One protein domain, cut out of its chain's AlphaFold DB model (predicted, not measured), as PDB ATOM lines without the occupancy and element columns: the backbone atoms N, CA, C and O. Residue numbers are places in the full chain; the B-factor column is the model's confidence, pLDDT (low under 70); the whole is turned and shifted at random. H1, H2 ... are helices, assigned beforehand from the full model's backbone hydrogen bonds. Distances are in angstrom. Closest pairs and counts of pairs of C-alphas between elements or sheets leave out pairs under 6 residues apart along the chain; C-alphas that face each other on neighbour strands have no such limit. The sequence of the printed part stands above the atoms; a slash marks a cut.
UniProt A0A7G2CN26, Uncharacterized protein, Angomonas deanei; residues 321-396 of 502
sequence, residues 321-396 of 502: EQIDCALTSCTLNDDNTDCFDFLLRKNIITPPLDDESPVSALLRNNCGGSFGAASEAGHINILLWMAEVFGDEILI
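AT A GLANCE: This is residues 321 to 396 of the 502 residues of an uncharacterized protein of Angomonas deanei (UniProt A0A7G2CN26). Four helices run lengthwise round a common core: H1 and H4 lie side by side, H4 folds back into H5 as a helical hairpin, and H2 lies more loosely on the remaining side, near H1 and H5 but touching no helix. At one end the short H3 sits crosswise to H5, with the one-turn H6 beside it, and the long link of residues 346 to 357 runs from H2 to H3. The printed part has 76 residues with six named helices, in the order H1 to H6, and no named strand; its class is all helix. It is compact, with a radius of gyration of the C-alphas of 11.1 A, and spans 33 by 26 by 20 A.

IN THESE COORDINATES: H1, the longest helix, runs from residues 321 to 333, 18.7 A from first to last C-alpha, and begins at C-alpha 321 at (180.513, 95.062, 103.407). H2 covers residues 338 to 345 and measures 10.3 A. H3 covers residues 358 to 364, 9.9 A long, with C-alpha 358 at (180.676, 114.709, 103.291). H4, residues 368 to 377, measures 14.2 A, and H5, residues 380 to 390, measures 15.1 A. H6 covers residues 393 to 396, 5.5 A, and ends at C-alpha 396 at (177.588, 116.850, 93.145).

HOW THE PARTS SIT: H5 is the hub, touching H3, H4 and H6. H4 and H5 form a hairpin at a shallow tilt of 27 degrees, opposite ways; their closest C-alphas, of Ala 374 and Leu 383, are 6.5 A apart. H1 touches H4 at a shallow tilt of 12 degrees, the same way, with the C-alphas of Thr 328 and Ser 370 closest at 3.9 A. H2 is near H1 and near H5. H3 touches H5 and stands about perpendicular to it, at 87 degrees; the C-alphas of Pro 358 and Phe 390 come closest, at 4.9 A. H3 also touches H6, closest at the C-alphas of Val 359 and Ile 394, 5.6 A. H5 and H6 only just touch, and only at the corner, with 3 pairs of C-alphas within 8 A, the closest those of Ala 387 and Ile 394 at 6.6 A. H1 and H3 are apart, and so are H2 and H4. In H1, H2, H3, H4 and H5 every O i to N i+4 pair is within hydrogen-bond range; H6 is too short for such a pair.

THE WHOLE: The two C-alphas farthest apart, of Asn 333 and Asp 355, are 33.6 A apart. The printed part has no cut. The link from H2 to H3 is long, with 12 residues; the other four links are tight. The mean pLDDT of the printed part is 94.1, and no printed residue is under 70.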
ATOM      1  N   GLU A 321     181.058  95.714 104.608       86.19
ATOM      2  CA  GLU A 321     180.513  95.062 103.407       86.19
ATOM      3  C   GLU A 321     179.069  94.564 103.600       86.19
ATOM      4  O   GLU A 321     178.232  94.734 102.719       86.19
ATOM      5  N   GLN A 322     178.733  94.013 104.773       87.44
ATOM      6  CA  GLN A 322     177.364  93.565 105.060       87.44
ATOM      7  C   GLN A 322     176.398  94.748 105.169       87.44
ATOM      8  O   GLN A 322     175.256  94.640 104.727       87.44
ATOM      9  N   ILE A 323     176.856  95.862 105.747       90.88
ATOM     10  CA  ILE A 323     176.079  97.103 105.820       90.88
ATOM     11  C   ILE A 323     175.858  97.665 104.412       90.88
ATOM     12  O   ILE A 323     174.713  97.955 104.073       90.88
ATOM     13  N   ASP A 324     176.903  97.745 103.581       91.44
ATOM     14  CA  ASP A 324     176.803  98.236 102.197       91.44
ATOM     15  C   ASP A 324     175.804  97.408 101.386       91.44
ATOM     16  O   ASP A 324     174.870  97.947 100.794       91.44
ATOM     17  N   CYS A 325     175.942  96.080 101.412       90.44
ATOM     18  CA  CYS A 325     175.048  95.157 100.722       90.44
ATOM     19  C   CYS A 325     173.597  95.289 101.206       90.44
ATOM     20  O   CYS A 325     172.680  95.412 100.388       90.44
ATOM     21  N   ALA A 326     173.378  95.308 102.523       92.44
ATOM     22  CA  ALA A 326     172.039  95.388 103.095       92.44
ATOM     23  C   ALA A 326     171.364  96.734 102.802       92.44
ATOM     24  O   ALA A 326     170.208  96.747 102.380       92.44
ATOM     25  N   LEU A 327     172.079  97.854 102.960       94.38
ATOM     26  CA  LEU A 327     171.556  99.185 102.651       94.38
ATOM     27  C   LEU A 327     171.335  99.364 101.155       94.38
ATOM     28  O   LEU A 327     170.275  99.833 100.760       94.38
ATOM     29  N   THR A 328     172.270  98.932 100.308       93.44
ATOM     30  CA  THR A 328     172.093  98.978  98.850       93.44
ATOM     31  C   THR A 328     170.845  98.204  98.441       93.44
ATOM     32  O   THR A 328     170.001  98.729  97.716       93.44
ATOM     33  N   SER A 329     170.661  96.988  98.965       90.38
ATOM     34  CA  SER A 329     169.457  96.206  98.694       90.38
ATOM     35  C   SER A 329     168.193  96.897  99.212       90.38
ATOM     36  O   SER A 329     167.228  96.999  98.458       90.38
ATOM     37  N   CYS A 330     168.217  97.431 100.438       92.38
ATOM     38  CA  CYS A 330     167.124  98.207 101.030       92.38
ATOM     39  C   CYS A 330     166.705  99.367 100.118       92.38
ATOM     40  O   CYS A 330     165.540  99.467  99.735       92.38
ATOM     41  N   THR A 331     167.672 100.182  99.685       93.00
ATOM     42  CA  THR A 331     167.420 101.333  98.808       93.00
ATOM     43  C   THR A 331     166.916 100.952  97.433       93.00
ATOM     44  O   THR A 331     166.282 101.770  96.803       93.00
ATOM     45  N   LEU A 332     167.170  99.746  96.926       89.75
ATOM     46  CA  LEU A 332     166.631  99.335  95.626       89.75
ATOM     47  C   LEU A 332     165.148  98.941  95.695       89.75
ATOM     48  O   LEU A 332     164.505  98.841  94.648       89.75
ATOM     49  N   ASN A 333     164.616  98.671  96.891       86.62
ATOM     50  CA  ASN A 333     163.247  98.182  97.067       86.62
ATOM     51  C   ASN A 333     162.268  99.285  97.483       86.62
ATOM     52  O   ASN A 333     161.102  99.230  97.076       86.62
ATOM     53  N   ASP A 334     162.712 100.263  98.278       87.69
ATOM     54  CA  ASP A 334     161.839 101.293  98.844       87.69
ATOM     55  C   ASP A 334     162.533 102.655  99.035       87.69
ATOM     56  O   ASP A 334     163.750 102.733  99.161       87.69
ATOM     57  N   ASP A 335     161.728 103.722  99.087       93.88
ATOM     58  CA  ASP A 335     162.138 105.113  99.359       93.88
ATOM     59  C   ASP A 335     161.984 105.486 100.848       93.88
ATOM     60  O   ASP A 335     161.683 106.632 101.188       93.88
ATOM     61  N   ASN A 336     162.083 104.500 101.743       93.75
ATOM     62  CA  ASN A 336     161.906 104.693 103.179       93.75
ATOM     63  C   ASN A 336     163.255 104.981 103.866       93.75
ATOM     64  O   ASN A 336     164.250 104.298 103.621       93.75
ATOM     65  N   THR A 337     163.280 105.984 104.747       96.12
ATOM     66  CA  THR A 337     164.455 106.389 105.530       96.12
ATOM     67  C   THR A 337     164.519 105.733 106.906       96.12
ATOM     68  O   THR A 337     165.561 105.809 107.547       96.12
ATOM     69  N   ASP A 338     163.476 105.028 107.352       94.94
ATOM     70  CA  ASP A 338     163.366 104.493 108.716       94.94
ATOM     71  C   ASP A 338     164.588 103.663 109.149       94.94
ATOM     72  O   ASP A 338     165.052 103.748 110.290       94.94
ATOM     73  N   CYS A 339     165.131 102.846 108.238       94.50
ATOM     74  CA  CYS A 339     166.313 102.038 108.526       94.50
ATOM     75  C   CYS A 339     167.554 102.920 108.715       94.50
ATOM     76  O   CYS A 339     168.315 102.733 109.667       94.50
ATOM     77  N   PHE A 340     167.719 103.928 107.861       95.75
ATOM     78  CA  PHE A 340     168.783 104.920 107.969       95.75
ATOM     79  C   PHE A 340     168.668 105.737 109.264       95.75
ATOM     80  O   PHE A 340     169.649 105.864 109.998       95.75
ATOM     81  N   ASP A 341     167.461 106.189 109.609       96.62
ATOM     82  CA  ASP A 341     167.155 106.904 110.850       96.62
ATOM     83  C   ASP A 341     167.456 106.059 112.092       96.62
ATOM     84  O   ASP A 341     168.033 106.545 113.072       96.62
ATOM     85  N   PHE A 342     167.111 104.769 112.063       96.12
ATOM     86  CA  PHE A 342     167.480 103.831 113.118       96.12
ATOM     87  C   PHE A 342     169.004 103.735 113.266       96.12
ATOM     88  O   PHE A 342     169.522 103.898 114.375       96.12
ATOM     89  N   LEU A 343     169.733 103.495 112.173       95.56
ATOM     90  CA  LEU A 343     171.188 103.330 112.215       95.56
ATOM     91  C   LEU A 343     171.897 104.606 112.683       95.56
ATOM     92  O   LEU A 343     172.832 104.516 113.484       95.56
ATOM     93  N   LEU A 344     171.421 105.778 112.254       96.12
ATOM     94  CA  LEU A 344     171.911 107.078 112.705       96.12
ATOM     95  C   LEU A 344     171.664 107.272 114.207       96.12
ATOM     96  O   LEU A 344     172.598 107.490 114.977       96.12
ATOM     97  N   ARG A 345     170.420 107.094 114.671       96.25
ATOM     98  CA  ARG A 345     170.039 107.255 116.088       96.25
ATOM     99  C   ARG A 345     170.794 106.315 117.026       96.25
ATOM    100  O   ARG A 345     171.003 106.633 118.198       96.25
ATOM    101  N   LYS A 346     171.185 105.133 116.547       95.12
ATOM    102  CA  LYS A 346     171.957 104.155 117.326       95.12
ATOM    103  C   LYS A 346     173.477 104.349 117.237       95.12
ATOM    104  O   LYS A 346     174.195 103.553 117.859       95.12
ATOM    105  N   ASN A 347     173.947 105.397 116.548       94.19
ATOM    106  CA  ASN A 347     175.354 105.693 116.256       94.19
ATOM    107  C   ASN A 347     176.069 104.529 115.550       94.19
ATOM    108  O   ASN A 347     177.205 104.196 115.883       94.19
ATOM    109  N   ILE A 348     175.362 103.849 114.646       92.94
ATOM    110  CA  ILE A 348     175.944 102.846 113.742       92.94
ATOM    111  C   ILE A 348     176.407 103.548 112.468       92.94
ATOM    112  O   ILE A 348     177.523 103.319 112.017       92.94
ATOM    113  N   ILE A 349     175.562 104.445 111.952       94.31
ATOM    114  CA  ILE A 349     175.946 105.467 110.983       94.31
ATOM    115  C   ILE A 349     176.165 106.773 111.743       94.31
ATOM    116  O   ILE A 349     175.460 107.053 112.715       94.31
ATOM    117  N   THR A 350     177.148 107.565 111.330       95.75
ATOM    118  CA  THR A 350     177.465 108.858 111.950       95.75
ATOM    119  C   THR A 350     177.625 109.948 110.894       95.75
ATOM    120  O   THR A 350     178.133 109.649 109.810       95.75
ATOM    121  N   PRO A 351     177.220 111.196 111.194       96.50
ATOM    122  CA  PRO A 351     177.458 112.332 110.306       96.50
ATOM    123  C   PRO A 351     178.969 112.596 110.133       96.50
ATOM    124  O   PRO A 351     179.789 111.964 110.820       96.50
ATOM    125  N   PRO A 352     179.354 113.507 109.221       96.69
ATOM    126  CA  PRO A 352     180.743 113.914 109.056       96.69
ATOM    127  C   PRO A 352     181.344 114.414 110.371       96.69
ATOM    128  O   PRO A 352     180.683 115.099 111.153       96.69
ATOM    129  N   LEU A 353     182.595 114.032 110.617       94.81
ATOM    130  CA  LEU A 353     183.407 114.600 111.693       94.81
ATOM    131  C   LEU A 353     183.938 115.983 111.272       94.81
ATOM    132  O   LEU A 353     183.955 116.284 110.085       94.81
ATOM    133  N   ASP A 354     184.401 116.801 112.223       90.19
ATOM    134  CA  ASP A 354     184.738 118.223 111.993       90.19
ATOM    135  C   ASP A 354     185.678 118.480 110.792       90.19
ATOM    136  O   ASP A 354     185.489 119.450 110.063       90.19
ATOM    137  N   ASP A 355     186.648 117.590 110.554       92.00
ATOM    138  CA  ASP A 355     187.621 117.689 109.452       92.00
ATOM    139  C   ASP A 355     187.350 116.695 108.300       92.00
ATOM    140  O   ASP A 355     188.170 116.522 107.396       92.00
ATOM    141  N   GLU A 356     186.224 115.980 108.335       95.44
ATOM    142  CA  GLU A 356     185.875 114.959 107.350       95.44
ATOM    143  C   GLU A 356     184.958 115.534 106.267       95.44
ATOM    144  O   GLU A 356     183.940 116.160 106.554       95.44
ATOM    145  N   SER A 357     185.278 115.273 104.994       95.19
ATOM    146  CA  SER A 357     184.378 115.665 103.907       95.19
ATOM    147  C   SER A 357     183.068 114.855 103.947       95.19
ATOM    148  O   SER A 357     183.086 113.672 104.312       95.19
ATOM    149  N   PRO A 358     181.940 115.425 103.488       95.62
ATOM    150  CA  PRO A 358     180.676 114.709 103.291       95.62
ATOM    151  C   PRO A 358     180.823 113.355 102.586       95.62
ATOM    152  O   PRO A 358     180.233 112.352 102.990       95.62
ATOM    153  N   VAL A 359     181.660 113.302 101.547       94.25
ATOM    154  CA  VAL A 359     181.913 112.088 100.759       94.25
ATOM    155  C   VAL A 359     182.704 111.061 101.563       94.25
ATOM    156  O   VAL A 359     182.368 109.877 101.548       94.25
ATOM    157  N   SER A 360     183.738 111.496 102.286       95.06
ATOM    158  CA  SER A 360     184.510 110.615 103.165       95.06
ATOM    159  C   SER A 360     183.624 110.008 104.251       95.06
ATOM    160  O   SER A 360     183.684 108.796 104.458       95.06
ATOM    161  N   ALA A 361     182.725 110.803 104.838       96.19
ATOM    162  CA  ALA A 361     181.744 110.322 105.803       96.19
ATOM    163  C   ALA A 361     180.790 109.296 105.177       96.19
ATOM    164  O   ALA A 361     180.610 108.208 105.725       96.19
ATOM    165  N   LEU A 362     180.227 109.578 103.999       95.50
ATOM    166  CA  LEU A 362     179.352 108.646 103.278       95.50
ATOM    167  C   LEU A 362     180.040 107.289 103.035       95.50
ATOM    168  O   LEU A 362     179.444 106.230 103.253       95.50
ATOM    169  N   LEU A 363     181.308 107.311 102.612       93.38
ATOM    170  CA  LEU A 363     182.101 106.109 102.349       93.38
ATOM    171  C   LEU A 363     182.477 105.365 103.636       93.38
ATOM    172  O   LEU A 363     182.351 104.143 103.680       93.38
ATOM    173  N   ARG A 364     182.871 106.079 104.698       94.19
ATOM    174  CA  ARG A 364     183.151 105.505 106.027       94.19
ATOM    175  C   ARG A 364     181.945 104.747 106.578       94.19
ATOM    176  O   ARG A 364     182.108 103.695 107.195       94.19
ATOM    177  N   ASN A 365     180.742 105.256 106.322       94.19
ATOM    178  CA  ASN A 365     179.487 104.634 106.733       94.19
ATOM    179  C   ASN A 365     179.009 103.511 105.795       94.19
ATOM    180  O   ASN A 365     177.967 102.918 106.053       94.19
ATOM    181  N   ASN A 366     179.770 103.174 104.745       94.00
ATOM    182  CA  ASN A 366     179.395 102.178 103.736       94.00
ATOM    183  C   ASN A 366     178.057 102.503 103.049       94.00
ATOM    184  O   ASN A 366     177.289 101.614 102.701       94.00
ATOM    185  N   CYS A 367     177.766 103.793 102.860       94.88
ATOM    186  CA  CYS A 367     176.538 104.251 102.211       94.88
ATOM    187  C   CYS A 367     176.728 104.557 100.716       94.88
ATOM    188  O   CYS A 367     175.772 104.941 100.044       94.88
ATOM    189  N   GLY A 368     177.937 104.386 100.167       92.69
ATOM    190  CA  GLY A 368     178.237 104.694  98.765       92.69
ATOM    191  C   GLY A 368     177.418 103.866  97.767       92.69
ATOM    192  O   GLY A 368     176.868 104.431  96.820       92.69
ATOM    193  N   GLY A 369     177.281 102.552  97.996       91.75
ATOM    194  CA  GLY A 369     176.437 101.686  97.169       91.75
ATOM    195  C   GLY A 369     174.967 102.093  97.249       91.75
ATOM    196  O   GLY A 369     174.323 102.308  96.219       91.75
ATOM    197  N   SER A 370     174.472 102.322  98.469       94.50
ATOM    198  CA  SER A 370     173.094 102.761  98.711       94.50
ATOM    199  C   SER A 370     172.765 104.126  98.102       94.50
ATOM    200  O   SER A 370     171.671 104.316  97.580       94.50
ATOM    201  N   PHE A 371     173.716 105.062  98.086       95.44
ATOM    202  CA  PHE A 371     173.540 106.375  97.467       95.44
ATOM    203  C   PHE A 371     173.402 106.271  95.941       95.44
ATOM    204  O   PHE A 371     172.497 106.863  95.345       95.44
ATOM    205  N   GLY A 372     174.266 105.474  95.301       92.88
ATOM    206  CA  GLY A 372     174.176 105.201  93.865       92.88
ATOM    207  C   GLY A 372     172.879 104.478  93.494       92.88
ATOM    208  O   GLY A 372     172.206 104.864  92.536       92.88
ATOM    209  N   ALA A 373     172.487 103.479  94.289       92.56
ATOM    210  CA  ALA A 373     171.241 102.743  94.112       92.56
ATOM    211  C   ALA A 373     170.000 103.633  94.269       92.56
ATOM    212  O   ALA A 373     169.144 103.623  93.385       92.56
ATOM    213  N   ALA A 374     169.927 104.455  95.322       95.31
ATOM    214  CA  ALA A 374     168.845 105.421  95.511       95.31
ATOM    215  C   ALA A 374     168.765 106.422  94.345       95.31
ATOM    216  O   ALA A 374     167.673 106.733  93.863       95.31
ATOM    217  N   SER A 375     169.921 106.860  93.834       94.19
ATOM    218  CA  SER A 375     170.005 107.743  92.666       94.19
ATOM    219  C   SER A 375     169.418 107.098  91.412       94.19
ATOM    220  O   SER A 375     168.568 107.698  90.751       94.19
ATOM    221  N   GLU A 376     169.825 105.872  91.079       92.25
ATOM    222  CA  GLU A 376     169.351 105.174  89.877       92.25
ATOM    223  C   GLU A 376     167.887 104.726  89.997       92.25
ATOM    224  O   GLU A 376     167.119 104.865  89.043       92.25
ATOM    225  N   ALA A 377     167.461 104.255  91.168       92.19
ATOM    226  CA  ALA A 377     166.088 103.818  91.405       92.19
ATOM    227  C   ALA A 377     165.095 104.986  91.561       92.19
ATOM    228  O   ALA A 377     163.901 104.814  91.312       92.19
ATOM    229  N   GLY A 378     165.587 106.194  91.855       92.88
ATOM    230  CA  GLY A 378     164.761 107.390  91.988       92.88
ATOM    231  C   GLY A 378     164.071 107.486  93.346       92.88
ATOM    232  O   GLY A 378     162.890 107.823  93.413       92.88
ATOM    233  N   HIS A 379     164.807 107.193  94.412       95.06
ATOM    234  CA  HIS A 379     164.330 107.278  95.786       95.06
ATOM    235  C   HIS A 379     164.739 108.618  96.392       95.06
ATOM    236  O   HIS A 379     165.859 108.803  96.870       95.06
ATOM    237  N   ILE A 380     163.847 109.601  96.257       95.62
ATOM    238  CA  ILE A 380     164.145 110.999  96.567       95.62
ATOM    239  C   ILE A 380     164.244 111.240  98.068       95.62
ATOM    240  O   ILE A 380     165.088 112.030  98.479       95.62
ATOM    241  N   ASN A 381     163.434 110.567  98.888       96.69
ATOM    242  CA  ASN A 381     163.474 110.772 100.334       96.69
ATOM    243  C   ASN A 381     164.820 110.310 100.888       96.69
ATOM    244  O   ASN A 381     165.429 111.026 101.674       96.69
ATOM    245  N   ILE A 382     165.330 109.174 100.406       96.94
ATOM    246  CA  ILE A 382     166.650 108.668 100.797       96.94
ATOM    247  C   ILE A 382     167.764 109.624 100.354       96.94
ATOM    248  O   ILE A 382     168.661 109.922 101.139       96.94
ATOM    249  N   LEU A 383     167.709 110.150  99.128       96.69
ATOM    250  CA  LEU A 383     168.712 111.110  98.651       96.69
ATOM    251  C   LEU A 383     168.711 112.416  99.451       96.69
ATOM    252  O   LEU A 383     169.779 112.935  99.772       96.69
ATOM    253  N   LEU A 384     167.526 112.949  99.762       95.81
ATOM    254  CA  LEU A 384     167.393 114.159 100.569       95.81
ATOM    255  C   LEU A 384     167.864 113.910 102.004       95.81
ATOM    256  O   LEU A 384     168.631 114.715 102.517       95.81
ATOM    257  N   TRP A 385     167.508 112.767 102.593       97.38
ATOM    258  CA  TRP A 385     167.992 112.349 103.906       97.38
ATOM    259  C   TRP A 385     169.520 112.250 103.946       97.38
ATOM    260  O   TRP A 385     170.160 112.804 104.835       97.38
ATOM    261  N   MET A 386     170.140 111.608 102.948       97.38
ATOM    262  CA  MET A 386     171.600 111.503 102.883       97.38
ATOM    263  C   MET A 386     172.256 112.880 102.736       97.38
ATOM    264  O   MET A 386     173.273 113.136 103.374       97.38
ATOM    265  N   ALA A 387     171.677 113.781 101.938       96.19
ATOM    266  CA  ALA A 387     172.175 115.149 101.806       96.19
ATOM    267  C   ALA A 387     172.023 115.951 103.112       96.19
ATOM    268  O   ALA A 387     172.904 116.731 103.453       96.19
ATOM    269  N   GLU A 388     170.952 115.734 103.875       96.25
ATOM    270  CA  GLU A 388     170.750 116.362 105.185       96.25
ATOM    271  C   GLU A 388     171.738 115.847 106.241       96.25
ATOM    272  O   GLU A 388     172.234 116.629 107.051       96.25
ATOM    273  N   VAL A 389     172.056 114.550 106.226       97.19
ATOM    274  CA  VAL A 389     172.939 113.914 107.219       97.19
ATOM    275  C   VAL A 389     174.419 114.104 106.900       97.19
ATOM    276  O   VAL A 389     175.213 114.352 107.807       97.19
ATOM    277  N   PHE A 390     174.807 113.962 105.632       96.81
ATOM    278  CA  PHE A 390     176.208 114.035 105.209       96.81
ATOM    279  C   PHE A 390     176.587 115.388 104.610       96.81
ATOM    280  O   PHE A 390     177.755 115.753 104.665       96.81
ATOM    281  N   GLY A 391     175.627 116.140 104.076       94.81
ATOM    282  CA  GLY A 391     175.838 117.413 103.391       94.81
ATOM    283  C   GLY A 391     175.565 117.332 101.886       94.81
ATOM    284  O   GLY A 391     175.849 116.330 101.232       94.81
ATOM    285  N   ASP A 392     175.061 118.428 101.318       93.12
ATOM    286  CA  ASP A 392     174.668 118.554  99.904       93.12
ATOM    287  C   ASP A 392     175.780 118.238  98.895       93.12
ATOM    288  O   ASP A 392     175.497 117.890  97.747       93.12
ATOM    289  N   GLU A 393     177.044 118.332  99.310       94.31
ATOM    290  CA  GLU A 393     178.209 118.060  98.466       94.31
ATOM    291  C   GLU A 393     178.188 116.639  97.882       94.31
ATOM    292  O   GLU A 393     178.644 116.425  96.756       94.31
ATOM    293  N   ILE A 394     177.589 115.666  98.579       95.88
ATOM    294  CA  ILE A 394     177.488 114.291  98.068       95.88
ATOM    295  C   ILE A 394     176.687 114.213  96.758       95.88
ATOM    296  O   ILE A 394     176.941 113.337  95.937       95.88
ATOM    297  N   LEU A 395     175.745 115.138  96.525       95.62
ATOM    298  CA  LEU A 395     174.898 115.161  95.324       95.62
ATOM    299  C   LEU A 395     175.679 115.557  94.065       95.62
ATOM    300  O   LEU A 395     175.314 115.153  92.957       95.62
ATOM    301  N   ILE A 396     176.750 116.333  94.235       95.00
ATOM    302  CA  ILE A 396     177.588 116.850  93.145       95.00
ATOM    303  C   ILE A 396     178.936 116.136  93.042       95.00
ATOM    304  O   ILE A 396     179.640 116.294  92.046       95.00
TER     305      ILE A 396